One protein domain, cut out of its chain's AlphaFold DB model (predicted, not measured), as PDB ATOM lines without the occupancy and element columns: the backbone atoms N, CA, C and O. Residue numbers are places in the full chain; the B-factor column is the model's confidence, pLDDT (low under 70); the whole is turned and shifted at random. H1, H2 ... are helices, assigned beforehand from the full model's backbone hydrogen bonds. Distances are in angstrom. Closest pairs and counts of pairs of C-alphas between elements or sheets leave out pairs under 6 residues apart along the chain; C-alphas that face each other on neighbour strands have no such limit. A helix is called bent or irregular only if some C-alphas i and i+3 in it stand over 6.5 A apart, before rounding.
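This is residues 2 to 84 of the 153 residues of an uncharacterized protein of Xanthomonadaceae bacterium NML03-0222 (UniProt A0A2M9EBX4). Two helices side by side, H2 and H3, form the body with long loops, while H1 lies off at one end, where residues 10 to 15 stick out. The 83 printed residues hold three named helices, H1, H2, H3 in chain order, and no named strand: all helix, with 35 residues in named elements, under half. The whole is elongated, 48 by 28 by 22 A, and only just loose, close to compact, with a radius of gyration of the C-alphas of 14.3 A.

Find C-alpha 2 at (-14.813, 16.498, 16.023); from there H1 runs 16.6 A to residue 13. H2, residues 31 to 45, spans 21.6 A. H3, residues 74 to 81, ends at (-21.143, 26.674, 42.763) after 11.4 A; it is irregular, C-alphas 77 and 80 being 7.6 A apart.

H1 is apart from H2 and H3. H2 and H3 touch, closest at the C-alphas of Asp 32 and Ile 74, 5.3 A, with a shallow tilt of 28 degrees, the same way. Every O i to N i+4 pair is within hydrogen-bond range in H1 and H2, but 2 of 4 in H3.

The C-alphas of Gln 14 and Glu 67, farthest apart, are 47.7 A apart. Both links are long, residues 14 to 30 and 46 to 73. The printed part has no cut. Look for pLDDT under 70 at residue 27 and residues 66 to 70.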
ATOM      1  N   LEU A   2     -13.766  16.810  17.017       77.56
ATOM      2  CA  LEU A   2     -14.813  16.498  16.023       77.56
ATOM      3  C   LEU A   2     -15.774  15.383  16.481       77.56
ATOM      4  O   LEU A   2     -16.984  15.582  16.456       77.56
ATOM      5  N   ASP A   3     -15.244  14.265  16.982       80.75
ATOM      6  CA  ASP A   3     -16.072  13.148  17.461       80.75
ATOM      7  C   ASP A   3     -16.994  13.547  18.621       80.75
ATOM      8  O   ASP A   3     -18.136  13.098  18.691       80.75
ATOM      9  N   LEU A   4     -16.537  14.447  19.501       83.50
ATOM     10  CA  LEU A   4     -17.356  15.001  20.581       83.50
ATOM     11  C   LEU A   4     -18.534  15.800  20.011       83.50
ATOM     12  O   LEU A   4     -19.676  15.567  20.404       83.50
ATOM     13  N   PHE A   5     -18.281  16.692  19.048       86.12
ATOM     14  CA  PHE A   5     -19.346  17.440  18.377       86.12
ATOM     15  C   PHE A   5     -20.336  16.509  17.679       86.12
ATOM     16  O   PHE A   5     -21.546  16.647  17.864       86.12
ATOM     17  N   MET A   6     -19.840  15.525  16.926       88.38
ATOM     18  CA  MET A   6     -20.684  14.535  16.251       88.38
ATOM     19  C   MET A   6     -21.543  13.753  17.246       88.38
ATOM     20  O   MET A   6     -22.742  13.565  17.020       88.38
ATOM     21  N   ARG A   7     -20.966  13.352  18.384       90.50
ATOM     22  CA  ARG A   7     -21.705  12.669  19.445       90.50
ATOM     23  C   ARG A   7     -22.795  13.559  20.038       90.50
ATOM     24  O   ARG A   7     -23.922  13.093  20.187       90.50
ATOM     25  N   VAL A   8     -22.503  14.828  20.321       91.81
ATOM     26  CA  VAL A   8     -23.500  15.777  20.843       91.81
ATOM     27  C   VAL A   8     -24.624  16.021  19.834       91.81
ATOM     28  O   VAL A   8     -25.794  16.021  20.216       91.81
ATOM     29  N   HIS A   9     -24.311  16.154  18.542       91.62
ATOM     30  CA  HIS A   9     -25.329  16.254  17.492       91.62
ATOM     31  C   HIS A   9     -26.229  15.017  17.439       91.62
ATOM     32  O   HIS A   9     -27.451  15.158  17.384       91.62
ATOM     33  N   SER A  10     -25.648  13.819  17.518       95.12
ATOM     34  CA  SER A  10     -26.418  12.573  17.578       95.12
ATOM     35  C   SER A  10     -27.344  12.529  18.796       95.12
ATOM     36  O   SER A  10     -28.486  12.100  18.666       95.12
ATOM     37  N   LEU A  11     -26.880  12.966  19.970       95.62
ATOM     38  CA  LEU A  11     -27.696  12.991  21.188       95.62
ATOM     39  C   LEU A  11     -28.850  13.995  21.076       95.62
ATOM     40  O   LEU A  11     -29.983  13.678  21.434       95.62
ATOM     41  N   ARG A  12     -28.596  15.183  20.515       95.75
ATOM     42  CA  ARG A  12     -29.647  16.176  20.233       95.75
ATOM     43  C   ARG A  12     -30.707  15.634  19.277       95.75
ATOM     44  O   ARG A  12     -31.892  15.815  19.528       95.75
ATOM     45  N   ALA A  13     -30.292  14.934  18.220       95.81
ATOM     46  CA  ALA A  13     -31.214  14.300  17.276       95.81
ATOM     47  C   ALA A  13     -32.089  13.216  17.936       95.81
ATOM     48  O   ALA A  13     -33.189  12.945  17.467       95.81
ATOM     49  N   GLN A  14     -31.626  12.633  19.045       97.44
ATOM     50  CA  GLN A  14     -32.375  11.681  19.873       97.44
ATOM     51  C   GLN A  14     -33.238  12.367  20.952       97.44
ATOM     52  O   GLN A  14     -33.836  11.690  21.782       97.44
ATOM     53  N   GLY A  15     -33.317  13.703  20.955       97.19
ATOM     54  CA  GLY A  15     -34.140  14.482  21.883       97.19
ATOM     55  C   GLY A  15     -33.425  14.940  23.156       97.19
ATOM     56  O   GLY A  15     -34.064  15.538  24.024       97.19
ATOM     57  N   ALA A  16     -32.113  14.709  23.292       95.31
ATOM     58  CA  ALA A  16     -31.367  15.211  24.441       95.31
ATOM     59  C   ALA A  16     -31.313  16.751  24.432       95.31
ATOM     60  O   ALA A  16     -30.893  17.375  23.453       95.31
ATOM     61  N   LYS A  17     -31.689  17.369  25.556       94.62
ATOM     62  CA  LYS A  17     -31.643  18.824  25.761       94.62
ATOM     63  C   LYS A  17     -30.225  19.262  26.136       94.62
ATOM     64  O   LYS A  17     -29.926  19.481  27.303       94.62
ATOM     65  N   ILE A  18     -29.340  19.331  25.144       94.19
ATOM     66  CA  ILE A  18     -27.931  19.709  25.330       94.19
ATOM     67  C   ILE A  18     -27.678  21.056  24.657       94.19
ATOM     68  O   ILE A  18     -27.890  21.188  23.450       94.19
ATOM     69  N   THR A  19     -27.136  22.024  25.388       91.19
ATOM     70  CA  THR A  19     -26.592  23.276  24.833       91.19
ATOM     71  C   THR A  19     -25.067  23.187  24.811       91.19
ATOM     72  O   THR A  19     -24.470  22.635  25.727       91.19
ATOM     73  N   LEU A  20     -24.440  23.672  23.736       90.06
ATOM     74  CA  LEU A  20     -22.985  23.720  23.608       90.06
ATOM     75  C   LEU A  20     -22.569  25.174  23.741       90.06
ATOM     76  O   LEU A  20     -23.033  26.002  22.959       90.06
ATOM     77  N   LEU A  21     -21.711  25.449  24.714       88.88
ATOM     78  CA  LEU A  21     -21.067  26.739  24.896       88.88
ATOM     79  C   LEU A  21     -19.623  26.575  24.434       88.88
ATOM     80  O   LEU A  21     -18.908  25.706  24.931       88.88
ATOM     81  N   LEU A  22     -19.241  27.345  23.420       86.50
ATOM     82  CA  LEU A  22     -17.870  27.412  22.937       86.50
ATOM     83  C   LEU A  22     -17.324  28.749  23.390       86.50
ATOM     84  O   LEU A  22     -17.752  29.784  22.887       86.50
ATOM     85  N   ASP A  23     -16.423  28.703  24.356       82.31
ATOM     86  CA  ASP A  23     -15.796  29.888  24.903       82.31
ATOM     87  C   ASP A  23     -14.327  29.586  25.158       82.31
ATOM     88  O   ASP A  23     -13.971  28.512  25.645       82.31
ATOM     89  N   ASP A  24     -13.501  30.537  24.762       78.50
ATOM     90  CA  ASP A  24     -12.062  30.507  24.946       78.50
ATOM     91  C   ASP A  24     -11.568  31.795  25.618       78.50
ATOM     92  O   ASP A  24     -10.363  31.954  25.762       78.50
ATOM     93  N   GLY A  25     -12.458  32.737  25.979       75.69
ATOM     94  CA  GLY A  25     -12.117  34.064  26.516       75.69
ATOM     95  C   GLY A  25     -11.120  34.843  25.646       75.69
ATOM     96  O   GLY A  25     -10.302  35.617  26.145       75.69
ATOM     97  N   PHE A  26     -11.066  34.528  24.349       72.62
ATOM     98  CA  PHE A  26      -9.986  34.972  23.479       72.62
ATOM     99  C   PHE A  26     -10.080  36.481  23.241       72.62
ATOM    100  O   PHE A  26     -11.050  36.961  22.660       72.62
ATOM    101  N   GLY A  27      -9.033  37.211  23.633       67.56
ATOM    102  CA  GLY A  27      -8.957  38.669  23.499       67.56
ATOM    103  C   GLY A  27      -9.233  39.439  24.791       67.56
ATOM    104  O   GLY A  27      -9.010  40.647  24.806       67.56
ATOM    105  N   ASP A  28      -9.642  38.762  25.866       79.56
ATOM    106  CA  ASP A  28      -9.807  39.381  27.180       79.56
ATOM    107  C   ASP A  28      -8.490  39.416  27.966       79.56
ATOM    108  O   ASP A  28      -7.717  38.454  27.972       79.56
ATOM    109  N   GLU A  29      -8.258  40.519  28.684       77.19
ATOM    110  CA  GLU A  29      -7.113  40.661  29.601       77.19
ATOM    111  C   GLU A  29      -7.150  39.610  30.723       77.19
ATOM    112  O   GLU A  29      -6.106  39.147  31.180       77.19
ATOM    113  N   ASP A  30      -8.356  39.194  31.128       85.62
ATOM    114  CA  ASP A  30      -8.595  38.111  32.082       85.62
ATOM    115  C   ASP A  30      -9.509  37.046  31.457       85.62
ATOM    116  O   ASP A  30     -10.704  36.938  31.744       85.62
ATOM    117  N   ARG A  31      -8.908  36.255  30.567       87.19
ATOM    118  CA  ARG A  31      -9.531  35.136  29.847       87.19
ATOM    119  C   ARG A  31     -10.328  34.189  30.759       87.19
ATOM    120  O   ARG A  31     -11.420  33.757  30.397       87.19
ATOM    121  N   ASP A  32      -9.807  33.870  31.946       89.94
ATOM    122  CA  ASP A  32     -10.470  32.973  32.904       89.94
ATOM    123  C   ASP A  32     -11.713  33.600  33.541       89.94
ATOM    124  O   ASP A  32     -12.699  32.906  33.802       89.94
ATOM    125  N   MET A  33     -11.696  34.915  33.775       90.62
ATOM    126  CA  MET A  33     -12.881  35.637  34.231       90.62
ATOM    127  C   MET A  33     -14.000  35.595  33.188       90.62
ATOM    128  O   MET A  33     -15.138  35.303  33.557       90.62
ATOM    129  N   ALA A  34     -13.689  35.859  31.916       90.94
ATOM    130  CA  ALA A  34     -14.675  35.841  30.835       90.94
ATOM    131  C   ALA A  34     -15.346  34.462  30.709       90.94
ATOM    132  O   ALA A  34     -16.574  34.359  30.769       90.94
ATOM    133  N   MET A  35     -14.550  33.386  30.684       92.56
ATOM    134  CA  MET A  35     -15.089  32.021  30.642       92.56
ATOM    135  C   MET A  35     -15.947  31.685  31.875       92.56
ATOM    136  O   MET A  35     -16.996  31.044  31.753       92.56
ATOM    137  N   ALA A  36     -15.548  32.131  33.073       93.06
ATOM    138  CA  ALA A  36     -16.341  31.929  34.286       93.06
ATOM    139  C   ALA A  36     -17.694  32.661  34.222       93.06
ATOM    140  O   ALA A  36     -18.713  32.098  34.627       93.06
ATOM    141  N   GLN A  37     -17.729  33.885  33.684       92.88
ATOM    142  CA  GLN A  37     -18.970  34.647  33.509       92.88
ATOM    143  C   GLN A  37     -19.932  33.954  32.544       92.88
ATOM    144  O   GLN A  37     -21.113  33.833  32.864       92.88
ATOM    145  N   THR A  38     -19.437  33.409  31.429       93.06
ATOM    146  CA  THR A  38     -20.258  32.615  30.501       93.06
ATOM    147  C   THR A  38     -20.960  31.453  31.209       93.06
ATOM    148  O   THR A  38     -22.151  31.210  30.997       93.06
ATOM    149  N   ILE A  39     -20.248  30.750  32.093       93.88
ATOM    150  CA  ILE A  39     -20.797  29.620  32.857       93.88
ATOM    151  C   ILE A  39     -21.822  30.095  33.892       93.88
ATOM    152  O   ILE A  39     -22.891  29.491  34.013       93.88
ATOM    153  N   LEU A  40     -21.527  31.182  34.611       94.62
ATOM    154  CA  LEU A  40     -22.448  31.771  35.587       94.62
ATOM    155  C   LEU A  40     -23.745  32.230  34.916       94.62
ATOM    156  O   LEU A  40     -24.822  31.826  35.347       94.62
ATOM    157  N   SER A  41     -23.660  32.964  33.805       93.75
ATOM    158  CA  SER A  41     -24.837  33.396  33.044       93.75
ATOM    159  C   SER A  41     -25.641  32.215  32.496       93.75
ATOM    160  O   SER A  41     -26.872  32.246  32.512       93.75
ATOM    161  N   ALA A  42     -24.982  31.140  32.049       93.31
ATOM    162  CA  ALA A  42     -25.677  29.926  31.629       93.31
ATOM    163  C   ALA A  42     -26.422  29.250  32.794       93.31
ATOM    164  O   ALA A  42     -27.553  28.788  32.617       93.31
ATOM    165  N   LYS A  43     -25.821  29.221  33.991       94.00
ATOM    166  CA  LYS A  43     -26.457  28.679  35.199       94.00
ATOM    167  C   LYS A  43     -27.629  29.541  35.665       94.00
ATOM    168  O   LYS A  43     -28.652  28.992  36.050       94.00
ATOM    169  N   GLU A  44     -27.524  30.863  35.573       94.81
ATOM    170  CA  GLU A  44     -28.624  31.787  35.882       94.81
ATOM    171  C   GLU A  44     -29.820  31.598  34.939       94.81
ATOM    172  O   GLU A  44     -30.965  31.549  35.384       94.81
ATOM    173  N   GLN A  45     -29.567  31.433  33.636       94.69
ATOM    174  CA  GLN A  45     -30.617  31.199  32.635       94.69
ATOM    175  C   GLN A  45     -31.247  29.806  32.740       94.69
ATOM    176  O   GLN A  45     -32.358  29.578  32.258       94.69
ATOM    177  N   SER A  46     -30.533  28.838  33.308       94.38
ATOM    178  CA  SER A  46     -31.008  27.466  33.478       94.38
ATOM    179  C   SER A  46     -30.499  26.876  34.798       94.38
ATOM    180  O   SER A  46     -29.572  26.062  34.789       94.38
ATOM    181  N   PRO A  47     -31.121  27.233  35.939       93.94
ATOM    182  CA  PRO A  47     -30.652  26.822  37.266       93.94
ATOM    183  C   PRO A  47     -30.589  25.306  37.462       93.94
ATOM    184  O   PRO A  47     -29.703  24.811  38.150       93.94
ATOM    185  N   GLU A  48     -31.456  24.553  36.788       93.56
ATOM    186  CA  GLU A  48     -31.495  23.085  36.845       93.56
ATOM    187  C   GLU A  48     -30.511  22.407  35.874       93.56
ATOM    188  O   GLU A  48     -30.397  21.181  35.848       93.56
ATOM    189  N   ALA A  49     -29.795  23.172  35.041       92.75
ATOM    190  CA  ALA A  49     -28.848  22.592  34.099       92.75
ATOM    191  C   ALA A  49     -27.626  22.013  34.825       92.75
ATOM    192  O   ALA A  49     -27.030  22.643  35.710       92.75
ATOM    193  N   ILE A  50     -27.221  20.823  34.383       93.44
ATOM    194  CA  ILE A  50     -25.918  20.237  34.692       93.44
ATOM    195  C   ILE A  50     -24.931  20.771  33.658       93.44
ATOM    196  O   ILE A  50     -25.127  20.594  32.454       93.44
ATOM    197  N   ILE A  51     -23.876  21.425  34.132       93.25
ATOM    198  CA  ILE A  51     -22.823  21.975  33.282       93.25
ATOM    199  C   ILE A  51     -21.636  21.016  33.323       93.25
ATOM    200  O   ILE A  51     -21.120  20.707  34.392       93.25
ATOM    201  N   ILE A  52     -21.208  20.554  32.149       92.38
ATOM    202  CA  ILE A  52     -19.988  19.762  31.982       92.38
ATOM    203  C   ILE A  52     -18.972  20.650  31.273       92.38
ATOM    204  O   ILE A  52     -19.141  20.978  30.098       92.38
ATOM    205  N   GLY A  53     -17.939  21.054  32.005       90.81
ATOM    206  CA  GLY A  53     -16.840  21.861  31.489       90.81
ATOM    207  C   GLY A  53     -15.678  20.997  31.013       90.81
ATOM    208  O   GLY A  53     -15.284  20.056  31.696       90.81
ATOM    209  N   LEU A  54     -15.119  21.323  29.849       89.94
ATOM    210  CA  LEU A  54     -13.903  20.698  29.330       89.94
ATOM    211  C   LEU A  54     -12.835  21.778  29.199       89.94
ATOM    212  O   LEU A  54     -12.801  22.504  28.208       89.94
ATOM    213  N   PHE A  55     -11.978  21.884  30.209       88.25
ATOM    214  CA  PHE A  55     -10.948  22.915  30.292       88.25
ATOM    215  C   PHE A  55      -9.556  22.290  30.384       88.25
ATOM    216  O   PHE A  55      -9.396  21.136  30.782       88.25
ATOM    217  N   GLY A  56      -8.532  23.063  30.022       85.81
ATOM    218  CA  GLY A  56      -7.160  22.702  30.373       85.81
ATOM    219  C   GLY A  56      -6.998  22.672  31.894       85.81
ATOM    220  O   GLY A  56      -7.599  23.489  32.586       85.81
ATOM    221  N   SER A  57      -6.150  21.778  32.408       85.19
ATOM    222  CA  SER A  57      -6.001  21.546  33.855       85.19
ATOM    223  C   SER A  57      -5.632  22.796  34.657       85.19
ATOM    224  O   SER A  57      -5.974  22.915  35.826       85.19
ATOM    225  N   PHE A  58      -4.928  23.747  34.038       85.06
ATOM    226  CA  PHE A  58      -4.632  25.031  34.668       85.06
ATOM    227  C   PHE A  58      -5.905  25.858  34.903       85.06
ATOM    228  O   PHE A  58      -6.084  26.406  35.982       85.06
ATOM    229  N   HIS A  59      -6.807  25.904  33.921       88.88
ATOM    230  CA  HIS A  59      -8.051  26.675  33.979       88.88
ATOM    231  C   HIS A  59      -9.097  26.036  34.904       88.88
ATOM    232  O   HIS A  59      -9.890  26.746  35.516       88.88
ATOM    233  N   SER A  60      -9.110  24.706  35.036       90.56
ATOM    234  CA  SER A  60     -10.014  24.005  35.959       90.56
ATOM    235  C   SER A  60      -9.551  24.018  37.417       90.56
ATOM    236  O   SER A  60     -10.305  23.579  38.276       90.56
ATOM    237  N   SER A  61      -8.348  24.528  37.697       87.50
ATOM    238  CA  SER A  61      -7.773  24.558  39.040       87.50
ATOM    239  C   SER A  61      -8.618  25.372  40.023       87.50
ATOM    240  O   SER A  61      -9.035  26.498  39.738       87.50
ATOM    241  N   GLU A  62      -8.786  24.831  41.224       87.00
ATOM    242  CA  GLU A  62      -9.391  25.501  42.378       87.00
ATOM    243  C   GLU A  62      -8.374  26.242  43.247       87.00
ATOM    244  O   GLU A  62      -8.702  26.736  44.323       87.00
ATOM    245  N   SER A  63      -7.121  26.352  42.810       82.88
ATOM    246  CA  SER A  63      -6.140  27.142  43.545       82.88
ATOM    247  C   SER A  63      -6.379  28.643  43.327       82.88
ATOM    248  O   SER A  63      -6.557  29.076  42.183       82.88
ATOM    249  N   PRO A  64      -6.317  29.478  44.382       72.56
ATOM    250  CA  PRO A  64      -6.152  30.914  44.190       72.56
ATOM    251  C   PRO A  64      -4.821  31.115  43.448       72.56
ATOM    252  O   PRO A  64      -3.833  30.478  43.809       72.56
ATOM    253  N   GLY A  65      -4.805  31.917  42.378       70.50
ATOM    254  CA  GLY A  65      -3.650  32.084  41.480       70.50
ATOM    255  C   GLY A  65      -2.294  32.264  42.190       70.50
ATOM    256  O   GLY A  65      -2.211  32.637  43.359       70.50
ATOM    257  N   ARG A  66      -1.193  31.988  41.484       67.12
ATOM    258  CA  ARG A  66       0.173  32.040  42.050       67.12
ATOM    259  C   ARG A  66       0.804  33.410  41.817       67.12
ATOM    260  O   ARG A  66       0.423  34.106  40.893       67.12
ATOM    261  N   GLU A  67       1.854  33.766  42.553       65.88
ATOM    262  CA  GLU A  67       2.555  35.058  42.380       65.88
ATOM    263  C   GLU A  67       2.978  35.335  40.920       65.88
ATOM    264  O   GLU A  67       2.817  36.442  40.417       65.88
ATOM    265  N   ARG A  68       3.437  34.305  40.194       59.41
ATOM    266  CA  ARG A  68       3.807  34.407  38.769       59.41
ATOM    267  C   ARG A  68       2.611  34.410  37.802       59.41
ATOM    268  O   ARG A  68       2.773  34.775  36.644       59.41
ATOM    269  N   TYR A  69       1.440  33.983  38.266       65.62
ATOM    270  CA  TYR A  69       0.194  33.890  37.503       65.62
ATOM    271  C   TYR A  69      -0.970  34.303  38.416       65.62
ATOM    272  O   TYR A  69      -1.687  33.433  38.919       65.62
ATOM    273  N   PRO A  70      -1.108  35.612  38.708       66.69
ATOM    274  CA  PRO A  70      -2.026  36.097  39.740       66.69
ATOM    275  C   PRO A  70      -3.497  35.959  39.334       66.69
ATOM    276  O   PRO A  70      -4.379  36.009  40.191       66.69
ATOM    277  N   HIS A  71      -3.768  35.775  38.039       75.94
ATOM    278  CA  HIS A  71      -5.111  35.514  37.540       75.94
ATOM    279  C   HIS A  71      -5.657  34.219  38.136       75.94
ATOM    280  O   HIS A  71      -4.981  33.192  38.199       75.94
ATOM    281  N   GLN A  72      -6.901  34.290  38.596       83.12
ATOM    282  CA  GLN A  72      -7.596  33.141  39.152       83.12
ATOM    283  C   GLN A  72      -8.148  32.293  38.012       83.12
ATOM    284  O   GLN A  72      -8.825  32.817  37.127       83.12
ATOM    285  N   ALA A  73      -7.895  30.992  38.074       89.19
ATOM    286  CA  ALA A  73      -8.467  30.016  37.163       89.19
ATOM    287  C   ALA A  73     -10.003  29.952  37.296       89.19
ATOM    288  O   ALA A  73     -10.573  30.341  38.324       89.19
ATOM    289  N   ILE A  74     -10.682  29.438  36.266       91.62
ATOM    290  CA  ILE A  74     -12.143  29.254  36.256       91.62
ATOM    291  C   ILE A  74     -12.595  28.434  37.471       91.62
ATOM    292  O   ILE A  74     -13.563  28.819  38.124       91.62
ATOM    293  N   GLY A  75     -11.891  27.340  37.798       90.19
ATOM    294  CA  GLY A  75     -12.237  26.462  38.926       90.19
ATOM    295  C   GLY A  75     -12.375  27.238  40.236       90.19
ATOM    296  O   GLY A  75     -13.435  27.235  40.862       90.19
ATOM    297  N   TYR A  76     -11.360  28.036  40.577       90.25
ATOM    298  CA  TYR A  76     -11.406  28.906  41.753       90.25
ATOM    299  C   TYR A  76     -12.548  29.926  41.687       90.25
ATOM    300  O   TYR A  76     -13.232  30.161  42.687       90.25
ATOM    301  N   ARG A  77     -12.781  30.555  40.529       91.88
ATOM    302  CA  ARG A  77     -13.849  31.561  40.364       91.88
ATOM    303  C   ARG A  77     -15.242  30.966  40.543       91.88
ATOM    304  O   ARG A  77     -16.120  31.644  41.073       91.88
ATOM    305  N   LEU A  78     -15.430  29.708  40.157       92.62
ATOM    306  CA  LEU A  78     -16.705  29.002  40.252       92.62
ATOM    307  C   LEU A  78     -16.907  28.251  41.572       92.62
ATOM    308  O   LEU A  78     -17.970  27.666  41.749       92.62
ATOM    309  N   ARG A  79     -15.968  28.299  42.529       89.75
ATOM    310  CA  ARG A  79     -16.038  27.552  43.805       89.75
ATOM    311  C   ARG A  79     -17.339  27.737  44.599       89.75
ATOM    312  O   ARG A  79     -17.765  26.838  45.309       89.75
ATOM    313  N   ALA A  80     -18.004  28.887  44.461       90.69
ATOM    314  CA  ALA A  80     -19.300  29.135  45.100       90.69
ATOM    315  C   ALA A  80     -20.418  28.212  44.571       90.69
ATOM    316  O   ALA A  80     -21.383  27.954  45.286       90.69
ATOM    317  N   LEU A  81     -20.272  27.694  43.346       91.19
ATOM    318  CA  LEU A  81     -21.143  26.674  42.763       91.19
ATOM    319  C   LEU A  81     -20.810  25.255  43.245       91.19
ATOM    320  O   LEU A  81     -21.546  24.339  42.889       91.19
ATOM    321  N   GLN A  82     -19.728  25.078  44.015       90.00
ATOM    322  CA  GLN A  82     -19.206  23.779  44.459       90.00
ATOM    323  C   GLN A  82     -19.074  22.788  43.286       90.00
ATOM    324  O   GLN A  82     -19.738  21.746  43.276       90.00
ATOM    325  N   PRO A  83     -18.306  23.141  42.234       89.56
ATOM    326  CA  PRO A  83     -18.083  22.228  41.124       89.56
ATOM    327  C   PRO A  83     -17.336  20.987  41.616       89.56
ATOM    328  O   PRO A  83     -16.533  21.086  42.529       89.56
ATOM    329  N   LEU A  84     -17.568  19.843  40.970       89.69
ATOM    330  CA  LEU A  84     -16.666  18.701  41.080       89.69
ATOM    331  C   LEU A  84     -15.581  18.854  40.012       89.69
ATOM    332  O   LEU A  84     -15.880  18.719  38.817       89.69
TER     333      LEU A  84